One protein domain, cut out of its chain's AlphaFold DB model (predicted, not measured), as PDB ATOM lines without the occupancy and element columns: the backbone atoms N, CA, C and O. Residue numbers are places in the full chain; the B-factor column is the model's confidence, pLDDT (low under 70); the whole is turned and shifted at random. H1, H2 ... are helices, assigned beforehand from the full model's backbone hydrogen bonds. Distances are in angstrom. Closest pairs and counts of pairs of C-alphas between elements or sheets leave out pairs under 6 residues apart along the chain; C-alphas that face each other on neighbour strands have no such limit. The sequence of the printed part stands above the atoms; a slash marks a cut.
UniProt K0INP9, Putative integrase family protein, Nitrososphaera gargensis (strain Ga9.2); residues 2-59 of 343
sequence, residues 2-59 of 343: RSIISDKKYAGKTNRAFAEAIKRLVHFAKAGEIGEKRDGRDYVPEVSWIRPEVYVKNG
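AT A GLANCE: This is residues 2 to 59 of the 343 residues of the protein "Putative integrase family protein" of Nitrososphaera gargensis (strain Ga9.2) (UniProt K0INP9). One long helix, H2, makes the length of the shape, and three short helical turns pack on it, each by a few residues: H1 and H4 near its beginning and H3 farther along it. After H2 a long loop, residues 32 to 44, folds back, and residues 45 to 59 return alongside H2, packing on it through H3 and then H4. The printed part has 58 residues with four named helices, in the order H1, H2, H3, H4, and no named strand; the class is all helix. The whole is compact, with a radius of gyration of the C-alphas of 11.6 A, and elongated, with spans of 33 by 19 by 15 A.

IN THESE COORDINATES: H1, residues 2 to 5, begins at C-alpha 2, (213.913, 263.184, 330.602). H2, residues 12 to 31, runs 28.1 A from C-alpha 12 at (225.881, 258.086, 325.026) to C-alpha 31 at (215.291, 255.514, 350.886). H3 is residues 45 to 48. H4, residues 54 to 57, ends at C-alpha 57, (222.911, 251.572, 322.684).

HOW THE PARTS SIT: H2 is the hub, touching the three other helices. H1 touches residues 15 to 19 of H2 alone; the closest C-alphas, of Ile 5 and Asn 15, are 5.4 A apart. H3 touches residues 23 to 27 alone, closest at the C-alphas of Lys 23 and Val 47, 5.5 A. H4 touches residues 12 to 16 alone, closest at the C-alphas of Gly 12 and Val 56, 4.6 A. H3 is apart from H1 and from H4; H1 and H4 are only just apart, their closest C-alphas 8.4 A from each other. In H2 every O i to N i+4 pair is within hydrogen-bond range; H1, H3 and H4 are too short for such a pair, and their single O i to N i+3 pair is within range in H1 and H4 but not in H3.

THE WHOLE: The C-alphas farthest apart, of Lys 9 and Asp 39, are 33.9 A apart. The printed part has no cut. The link from H2 to H3, residues 32 to 44, is long. Mean pLDDT of the printed part is 77.1, with residues 2 to 8, 35 to 42 and 57 to 59 under 70.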
ATOM      1  N   ARG A   2     213.745 263.799 331.942       59.22
ATOM      2  CA  ARG A   2     213.913 263.184 330.602       59.22
ATOM      3  C   ARG A   2     214.738 264.039 329.626       59.22
ATOM      4  O   ARG A   2     215.669 263.514 329.031       59.22
ATOM      5  N   SER A   3     214.470 265.344 329.554       58.19
ATOM      6  CA  SER A   3     215.188 266.292 328.683       58.19
ATOM      7  C   SER A   3     216.685 266.440 328.994       58.19
ATOM      8  O   SER A   3     217.470 266.640 328.078       58.19
ATOM      9  N   ILE A   4     217.087 266.306 330.264       59.72
ATOM     10  CA  ILE A   4     218.487 266.447 330.708       59.72
ATOM     11  C   ILE A   4     219.297 265.194 330.356       59.72
ATOM     12  O   ILE A   4     220.469 265.279 330.007       59.72
ATOM     13  N   ILE A   5     218.669 264.018 330.436       62.66
ATOM     14  CA  ILE A   5     219.348 262.729 330.256       62.66
ATOM     15  C   ILE A   5     219.444 262.351 328.766       62.66
ATOM     16  O   ILE A   5     220.372 261.657 328.360       62.66
ATOM     17  N   SER A   6     218.513 262.812 327.926       62.78
ATOM     18  CA  SER A   6     218.508 262.535 326.483       62.78
ATOM     19  C   SER A   6     219.059 263.678 325.627       62.78
ATOM     20  O   SER A   6     218.743 263.745 324.436       62.78
ATOM     21  N   ASP A   7     219.847 264.590 326.200       68.31
ATOM     22  CA  ASP A   7     220.427 265.692 325.437       68.31
ATOM     23  C   ASP A   7     221.365 265.141 324.344       68.31
ATOM     24  O   ASP A   7     222.342 264.430 324.614       68.31
ATOM     25  N   LYS A   8     221.053 265.474 323.083       67.44
ATOM     26  CA  LYS A   8     221.825 265.080 321.893       67.44
ATOM     27  C   LYS A   8     223.225 265.707 321.867       67.44
ATOM     28  O   LYS A   8     224.070 265.261 321.091       67.44
ATOM     29  N   LYS A   9     223.485 266.721 322.698       75.38
ATOM     30  CA  LYS A   9     224.788 267.382 322.834       75.38
ATOM     31  C   LYS A   9     225.868 266.457 323.398       75.38
ATOM     32  O   LYS A   9     227.044 266.619 323.063       75.38
ATOM     33  N   TYR A  10     225.504 265.495 324.246       75.56
ATOM     34  CA  TYR A  10     226.464 264.640 324.943       75.56
ATOM     35  C   TYR A  10     226.568 263.239 324.331       75.56
ATOM     36  O   TYR A  10     225.661 262.728 323.678       75.56
ATOM     37  N   ALA A  11     227.718 262.594 324.545       78.06
ATOM     38  CA  ALA A  11     227.929 261.217 324.115       78.06
ATOM     39  C   ALA A  11     227.069 260.244 324.940       78.06
ATOM     40  O   ALA A  11     226.809 260.480 326.119       78.06
ATOM     41  N   GLY A  12     226.723 259.090 324.361       82.06
ATOM     42  CA  GLY A  12     225.881 258.086 325.026       82.06
ATOM     43  C   GLY A  12     226.391 257.634 326.398       82.06
ATOM     44  O   GLY A  12     225.619 257.522 327.345       82.06
ATOM     45  N   LYS A  13     227.714 257.459 326.543       82.31
ATOM     46  CA  LYS A  13     228.351 257.142 327.837       82.31
ATOM     47  C   LYS A  13     228.193 258.265 328.869       82.31
ATOM     48  O   LYS A  13     228.039 257.979 330.050       82.31
ATOM     49  N   THR A  14     228.220 259.524 328.435       84.06
ATOM     50  CA  THR A  14     228.011 260.689 329.305       84.06
ATOM     51  C   THR A  14     226.558 260.756 329.770       84.06
ATOM     52  O   THR A  14     226.312 260.867 330.966       84.06
ATOM     53  N   ASN A  15     225.604 260.583 328.853       84.50
ATOM     54  CA  ASN A  15     224.177 260.518 329.185       84.50
ATOM     55  C   ASN A  15     223.857 259.353 330.129       84.50
ATOM     56  O   ASN A  15     223.113 259.526 331.091       84.50
ATOM     57  N   ARG A  16     224.496 258.193 329.931       86.25
ATOM     58  CA  ARG A  16     224.428 257.071 330.873       86.25
ATOM     59  C   ARG A  16     224.925 257.454 332.269       86.25
ATOM     60  O   ARG A  16     224.243 257.142 333.237       86.25
ATOM     61  N   ALA A  17     226.073 258.123 332.382       87.31
ATOM     62  CA  ALA A  17     226.613 258.531 333.679       87.31
ATOM     63  C   ALA A  17     225.680 259.517 334.405       87.31
ATOM     64  O   ALA A  17     225.442 259.363 335.600       87.31
ATOM     65  N   PHE A  18     225.090 260.478 333.682       88.25
ATOM     66  CA  PHE A  18     224.060 261.360 334.240       88.25
ATOM     67  C   PHE A  18     222.823 260.579 334.700       88.25
ATOM     68  O   PHE A  18     222.331 260.811 335.802       88.25
ATOM     69  N   ALA A  19     222.350 259.623 333.893       87.25
ATOM     70  CA  ALA A  19     221.225 258.762 334.246       87.25
ATOM     71  C   ALA A  19     221.501 257.952 335.525       87.25
ATOM     72  O   ALA A  19     220.656 257.909 336.415       87.25
ATOM     73  N   GLU A  20     222.683 257.333 335.629       88.25
ATOM     74  CA  GLU A  20     223.116 256.567 336.806       88.25
ATOM     75  C   GLU A  20     223.223 257.456 338.050       88.25
ATOM     76  O   GLU A  20     222.744 257.069 339.116       88.25
ATOM     77  N   ALA A  21     223.798 258.654 337.915       89.19
ATOM     78  CA  ALA A  21     223.944 259.600 339.016       89.19
ATOM     79  C   ALA A  21     222.585 260.072 339.548       89.19
ATOM     80  O   ALA A  21     222.344 259.989 340.749       89.19
ATOM     81  N   ILE A  22     221.672 260.494 338.663       88.62
ATOM     82  CA  ILE A  22     220.314 260.916 339.045       88.62
ATOM     83  C   ILE A  22     219.575 259.761 339.720       88.62
ATOM     84  O   ILE A  22     218.973 259.941 340.777       88.62
ATOM     85  N   LYS A  23     219.656 258.562 339.137       87.56
ATOM     86  CA  LYS A  23     218.981 257.373 339.658       87.56
ATOM     87  C   LYS A  23     219.456 257.011 341.070       87.56
ATOM     88  O   LYS A  23     218.629 256.724 341.930       87.56
ATOM     89  N   ARG A  24     220.768 257.068 341.326       88.19
ATOM     90  CA  ARG A  24     221.345 256.817 342.657       88.19
ATOM     91  C   ARG A  24     221.022 257.927 343.652       88.19
ATOM     92  O   ARG A  24     220.651 257.619 344.776       88.19
ATOM     93  N   LEU A  25     221.123 259.189 343.237       90.31
ATOM     94  CA  LEU A  25     220.888 260.341 344.108       90.31
ATOM     95  C   LEU A  25     219.439 260.406 344.598       90.31
ATOM     96  O   LEU A  25     219.209 260.590 345.787       90.31
ATOM     97  N   VAL A  26     218.463 260.230 343.701       89.31
ATOM     98  CA  VAL A  26     217.036 260.280 344.067       89.31
ATOM     99  C   VAL A  26     216.657 259.113 344.970       89.31
ATOM    100  O   VAL A  26     215.915 259.303 345.928       89.31
ATOM    101  N   HIS A  27     217.180 257.915 344.696       88.88
ATOM    102  CA  HIS A  27     216.941 256.768 345.564       88.88
ATOM    103  C   HIS A  27     217.565 256.975 346.947       88.88
ATOM    104  O   HIS A  27     216.865 256.811 347.936       88.88
ATOM    105  N   PHE A  28     218.815 257.441 347.020       90.44
ATOM    106  CA  PHE A  28     219.460 257.770 348.292       90.44
ATOM    107  C   PHE A  28     218.677 258.818 349.090       90.44
ATOM    108  O   PHE A  28     218.423 258.626 350.274       90.44
ATOM    109  N   ALA A  29     218.214 259.885 348.435       91.31
ATOM    110  CA  ALA A  29     217.441 260.937 349.089       91.31
ATOM    111  C   ALA A  29     216.087 260.457 349.647       91.31
ATOM    112  O   ALA A  29     215.588 261.050 350.597       91.31
ATOM    113  N   LYS A  30     215.479 259.415 349.061       89.25
ATOM    114  CA  LYS A  30     214.167 258.895 349.484       89.25
ATOM    115  C   LYS A  30     214.235 257.687 350.413       89.25
ATOM    116  O   LYS A  30     213.393 257.564 351.292       89.25
ATOM    117  N   ALA A  31     215.184 256.788 350.182       86.31
ATOM    118  CA  ALA A  31     215.291 255.514 350.886       86.31
ATOM    119  C   ALA A  31     216.383 255.520 351.968       86.31
ATOM    120  O   ALA A  31     216.469 254.579 352.745       86.31
ATOM    121  N   GLY A  32     217.238 256.550 352.013       85.62
ATOM    122  CA  GLY A  32     218.366 256.617 352.947       85.62
ATOM    123  C   GLY A  32     219.505 255.643 352.628       85.62
ATOM    124  O   GLY A  32     220.482 255.587 353.370       85.62
ATOM    125  N   GLU A  33     219.418 254.898 351.522       83.44
ATOM    126  CA  GLU A  33     220.396 253.884 351.126       83.44
ATOM    127  C   GLU A  33     220.868 254.031 349.675       83.44
ATOM    128  O   GLU A  33     220.229 254.668 348.834       83.44
ATOM    129  N   ILE A  34     222.034 253.460 349.364       77.00
ATOM    130  CA  ILE A  34     222.560 253.436 347.997       77.00
ATOM    131  C   ILE A  34     221.962 252.230 347.275       77.00
ATOM    132  O   ILE A  34     222.312 251.089 347.556       77.00
ATOM    133  N   GLY A  35     221.107 252.494 346.289       67.44
ATOM    134  CA  GLY A  35     220.518 251.450 345.455       67.44
ATOM    135  C   GLY A  35     221.585 250.791 344.583       67.44
ATOM    136  O   GLY A  35     222.067 251.393 343.609       67.44
ATOM    137  N   GLU A  36     221.955 249.556 344.915       63.09
ATOM    138  CA  GLU A  36     222.890 248.732 344.152       63.09
ATOM    139  C   GLU A  36     222.161 247.600 343.426       63.09
ATOM    140  O   GLU A  36     221.349 246.879 343.994       63.09
ATOM    141  N   LYS A  37     222.518 247.379 342.154       52.94
ATOM    142  CA  LYS A  37     222.008 246.249 341.357       52.94
ATOM    143  C   LYS A  37     222.392 244.870 341.914       52.94
ATOM    144  O   LYS A  37     221.886 243.878 341.401       52.94
ATOM    145  N   ARG A  38     223.320 244.787 342.876       48.28
ATOM    146  CA  ARG A  38     223.839 243.510 343.390       48.28
ATOM    147  C   ARG A  38     222.832 242.741 344.248       48.28
ATOM    148  O   ARG A  38     222.916 241.521 344.257       48.28
ATOM    149  N   ASP A  39     221.850 243.423 344.836       42.19
ATOM    150  CA  ASP A  39     220.958 242.821 345.839       42.19
ATOM    151  C   ASP A  39     219.519 242.594 345.353       42.19
ATOM    152  O   ASP A  39     218.637 242.320 346.159       42.19
ATOM    153  N   GLY A  40     219.223 242.767 344.060       50.25
ATOM    154  CA  GLY A  40     217.849 242.609 343.555       50.25
ATOM    155  C   GLY A  40     216.832 243.613 344.128       50.25
ATOM    156  O   GLY A  40     215.642 243.482 343.862       50.25
ATOM    157  N   ARG A  41     217.282 244.624 344.886       56.25
ATOM    158  CA  ARG A  41     216.439 245.699 345.416       56.25
ATOM    159  C   ARG A  41     216.062 246.676 344.312       56.25
ATOM    160  O   ARG A  41     216.920 247.188 343.586       56.25
ATOM    161  N   ASP A  42     214.764 246.929 344.190       67.62
ATOM    162  CA  ASP A  42     214.241 247.865 343.208       67.62
ATOM    163  C   ASP A  42     214.515 249.311 343.632       67.62
ATOM    164  O   ASP A  42     214.357 249.713 344.785       67.62
ATOM    165  N   TYR A  43     214.935 250.121 342.662       80.62
ATOM    166  CA  TYR A  43     215.013 251.566 342.851       80.62
ATOM    167  C   TYR A  43     213.618 252.128 343.148       80.62
ATOM    168  O   TYR A  43     212.617 251.581 342.686       80.62
ATOM    169  N   VAL A  44     213.553 253.278 343.830       86.88
ATOM    170  CA  VAL A  44     212.266 253.930 344.124       86.88
ATOM    171  C   VAL A  44     211.485 254.197 342.821       86.88
ATOM    172  O   VAL A  44     212.119 254.480 341.788       86.88
ATOM    173  N   PRO A  45     210.139 254.101 342.825       86.94
ATOM    174  CA  PRO A  45     209.318 254.145 341.608       86.94
ATOM    175  C   PRO A  45     209.589 255.349 340.692       86.94
ATOM    176  O   PRO A  45     209.529 255.239 339.467       86.94
ATOM    177  N   GLU A  46     209.967 256.492 341.264       87.06
ATOM    178  CA  GLU A  46     210.218 257.745 340.547       87.06
ATOM    179  C   GLU A  46     211.425 257.684 339.608       87.06
ATOM    180  O   GLU A  46     211.519 258.490 338.680       87.06
ATOM    181  N   VAL A  47     212.354 256.749 339.830       86.44
ATOM    182  CA  VAL A  47     213.552 256.563 338.995       86.44
ATOM    183  C   VAL A  47     213.746 255.128 338.511       86.44
ATOM    184  O   VAL A  47     214.680 254.862 337.747       86.44
ATOM    185  N   SER A  48     212.864 254.200 338.889       85.69
ATOM    186  CA  SER A  48     212.917 252.803 338.446       85.69
ATOM    187  C   SER A  48     212.870 252.703 336.913       85.69
ATOM    188  O   SER A  48     213.684 251.987 336.321       85.69
ATOM    189  N   TRP A  49     212.036 253.519 336.258       85.00
ATOM    190  CA  TRP A  49     211.881 253.602 334.798       85.00
ATOM    191  C   TRP A  49     213.135 254.078 334.045       85.00
ATOM    192  O   TRP A  49     213.243 253.858 332.838       85.00
ATOM    193  N   ILE A  50     214.106 254.716 334.713       85.62
ATOM    194  CA  ILE A  50     215.351 255.147 334.067       85.62
ATOM    195  C   ILE A  50     216.191 253.902 333.766       85.62
ATOM    196  O   ILE A  50     216.598 253.176 334.678       85.62
ATOM    197  N   ARG A  51     216.474 253.664 332.480       84.38
ATOM    198  CA  ARG A  51     217.324 252.568 331.985       84.38
ATOM    199  C   ARG A  51     218.625 253.140 331.398       84.38
ATOM    200  O   ARG A  51     218.649 253.483 330.213       84.38
ATOM    201  N   PRO A  52     219.701 253.301 332.197       84.31
ATOM    202  CA  PRO A  52     220.938 253.939 331.742       84.31
ATOM    203  C   PRO A  52     221.595 253.271 330.520       84.31
ATOM    204  O   PRO A  52     222.305 253.919 329.752       84.31
ATOM    205  N   GLU A  53     221.350 251.979 330.310       80.31
ATOM    206  CA  GLU A  53     221.927 251.179 329.229       80.31
ATOM    207  C   GLU A  53     221.442 251.623 327.838       80.31
ATOM    208  O   GLU A  53     222.196 251.541 326.864       80.31
ATOM    209  N   VAL A  54     220.219 252.158 327.744       80.19
ATOM    210  CA  VAL A  54     219.612 252.629 326.485       80.19
ATOM    211  C   VAL A  54     220.428 253.767 325.869       80.19
ATOM    212  O   VAL A  54     220.593 253.834 324.652       80.19
ATOM    213  N   TYR A  55     221.026 254.621 326.701       76.31
ATOM    214  CA  TYR A  55     221.825 255.756 326.235       76.31
ATOM    215  C   TYR A  55     223.157 255.336 325.605       76.31
ATOM    216  O   TYR A  55     223.694 256.064 324.774       76.31
ATOM    217  N   VAL A  56     223.687 254.158 325.951       73.12
ATOM    218  CA  VAL A  56     224.885 253.607 325.296       73.12
ATOM    219  C   VAL A  56     224.525 252.929 323.979       73.12
ATOM    220  O   VAL A  56     225.266 253.100 323.016       73.12
ATOM    221  N   LYS A  57     223.396 252.208 323.922       67.56
ATOM    222  CA  LYS A  57     222.911 251.572 322.684       67.56
ATOM    223  C   LYS A  57     222.595 252.603 321.598       67.56
ATOM    224  O   LYS A  57     222.987 252.417 320.455       67.56
ATOM    225  N   ASN A  58     221.962 253.713 321.979       65.44
ATOM    226  CA  ASN A  58     221.471 254.722 321.036       65.44
ATOM    227  C   ASN A  58     222.427 255.916 320.856       65.44
ATOM    228  O   ASN A  58     222.150 256.832 320.083       65.44
ATOM    229  N   GLY A  59     223.528 255.961 321.607       62.06
ATOM    230  CA  GLY A  59     224.481 257.066 321.561       62.06
ATOM    231  C   GLY A  59     225.568 256.866 320.508       62.06
ATOM    232  O   GLY A  59     226.011 255.748 320.261       62.06
TER     233      GLY A  59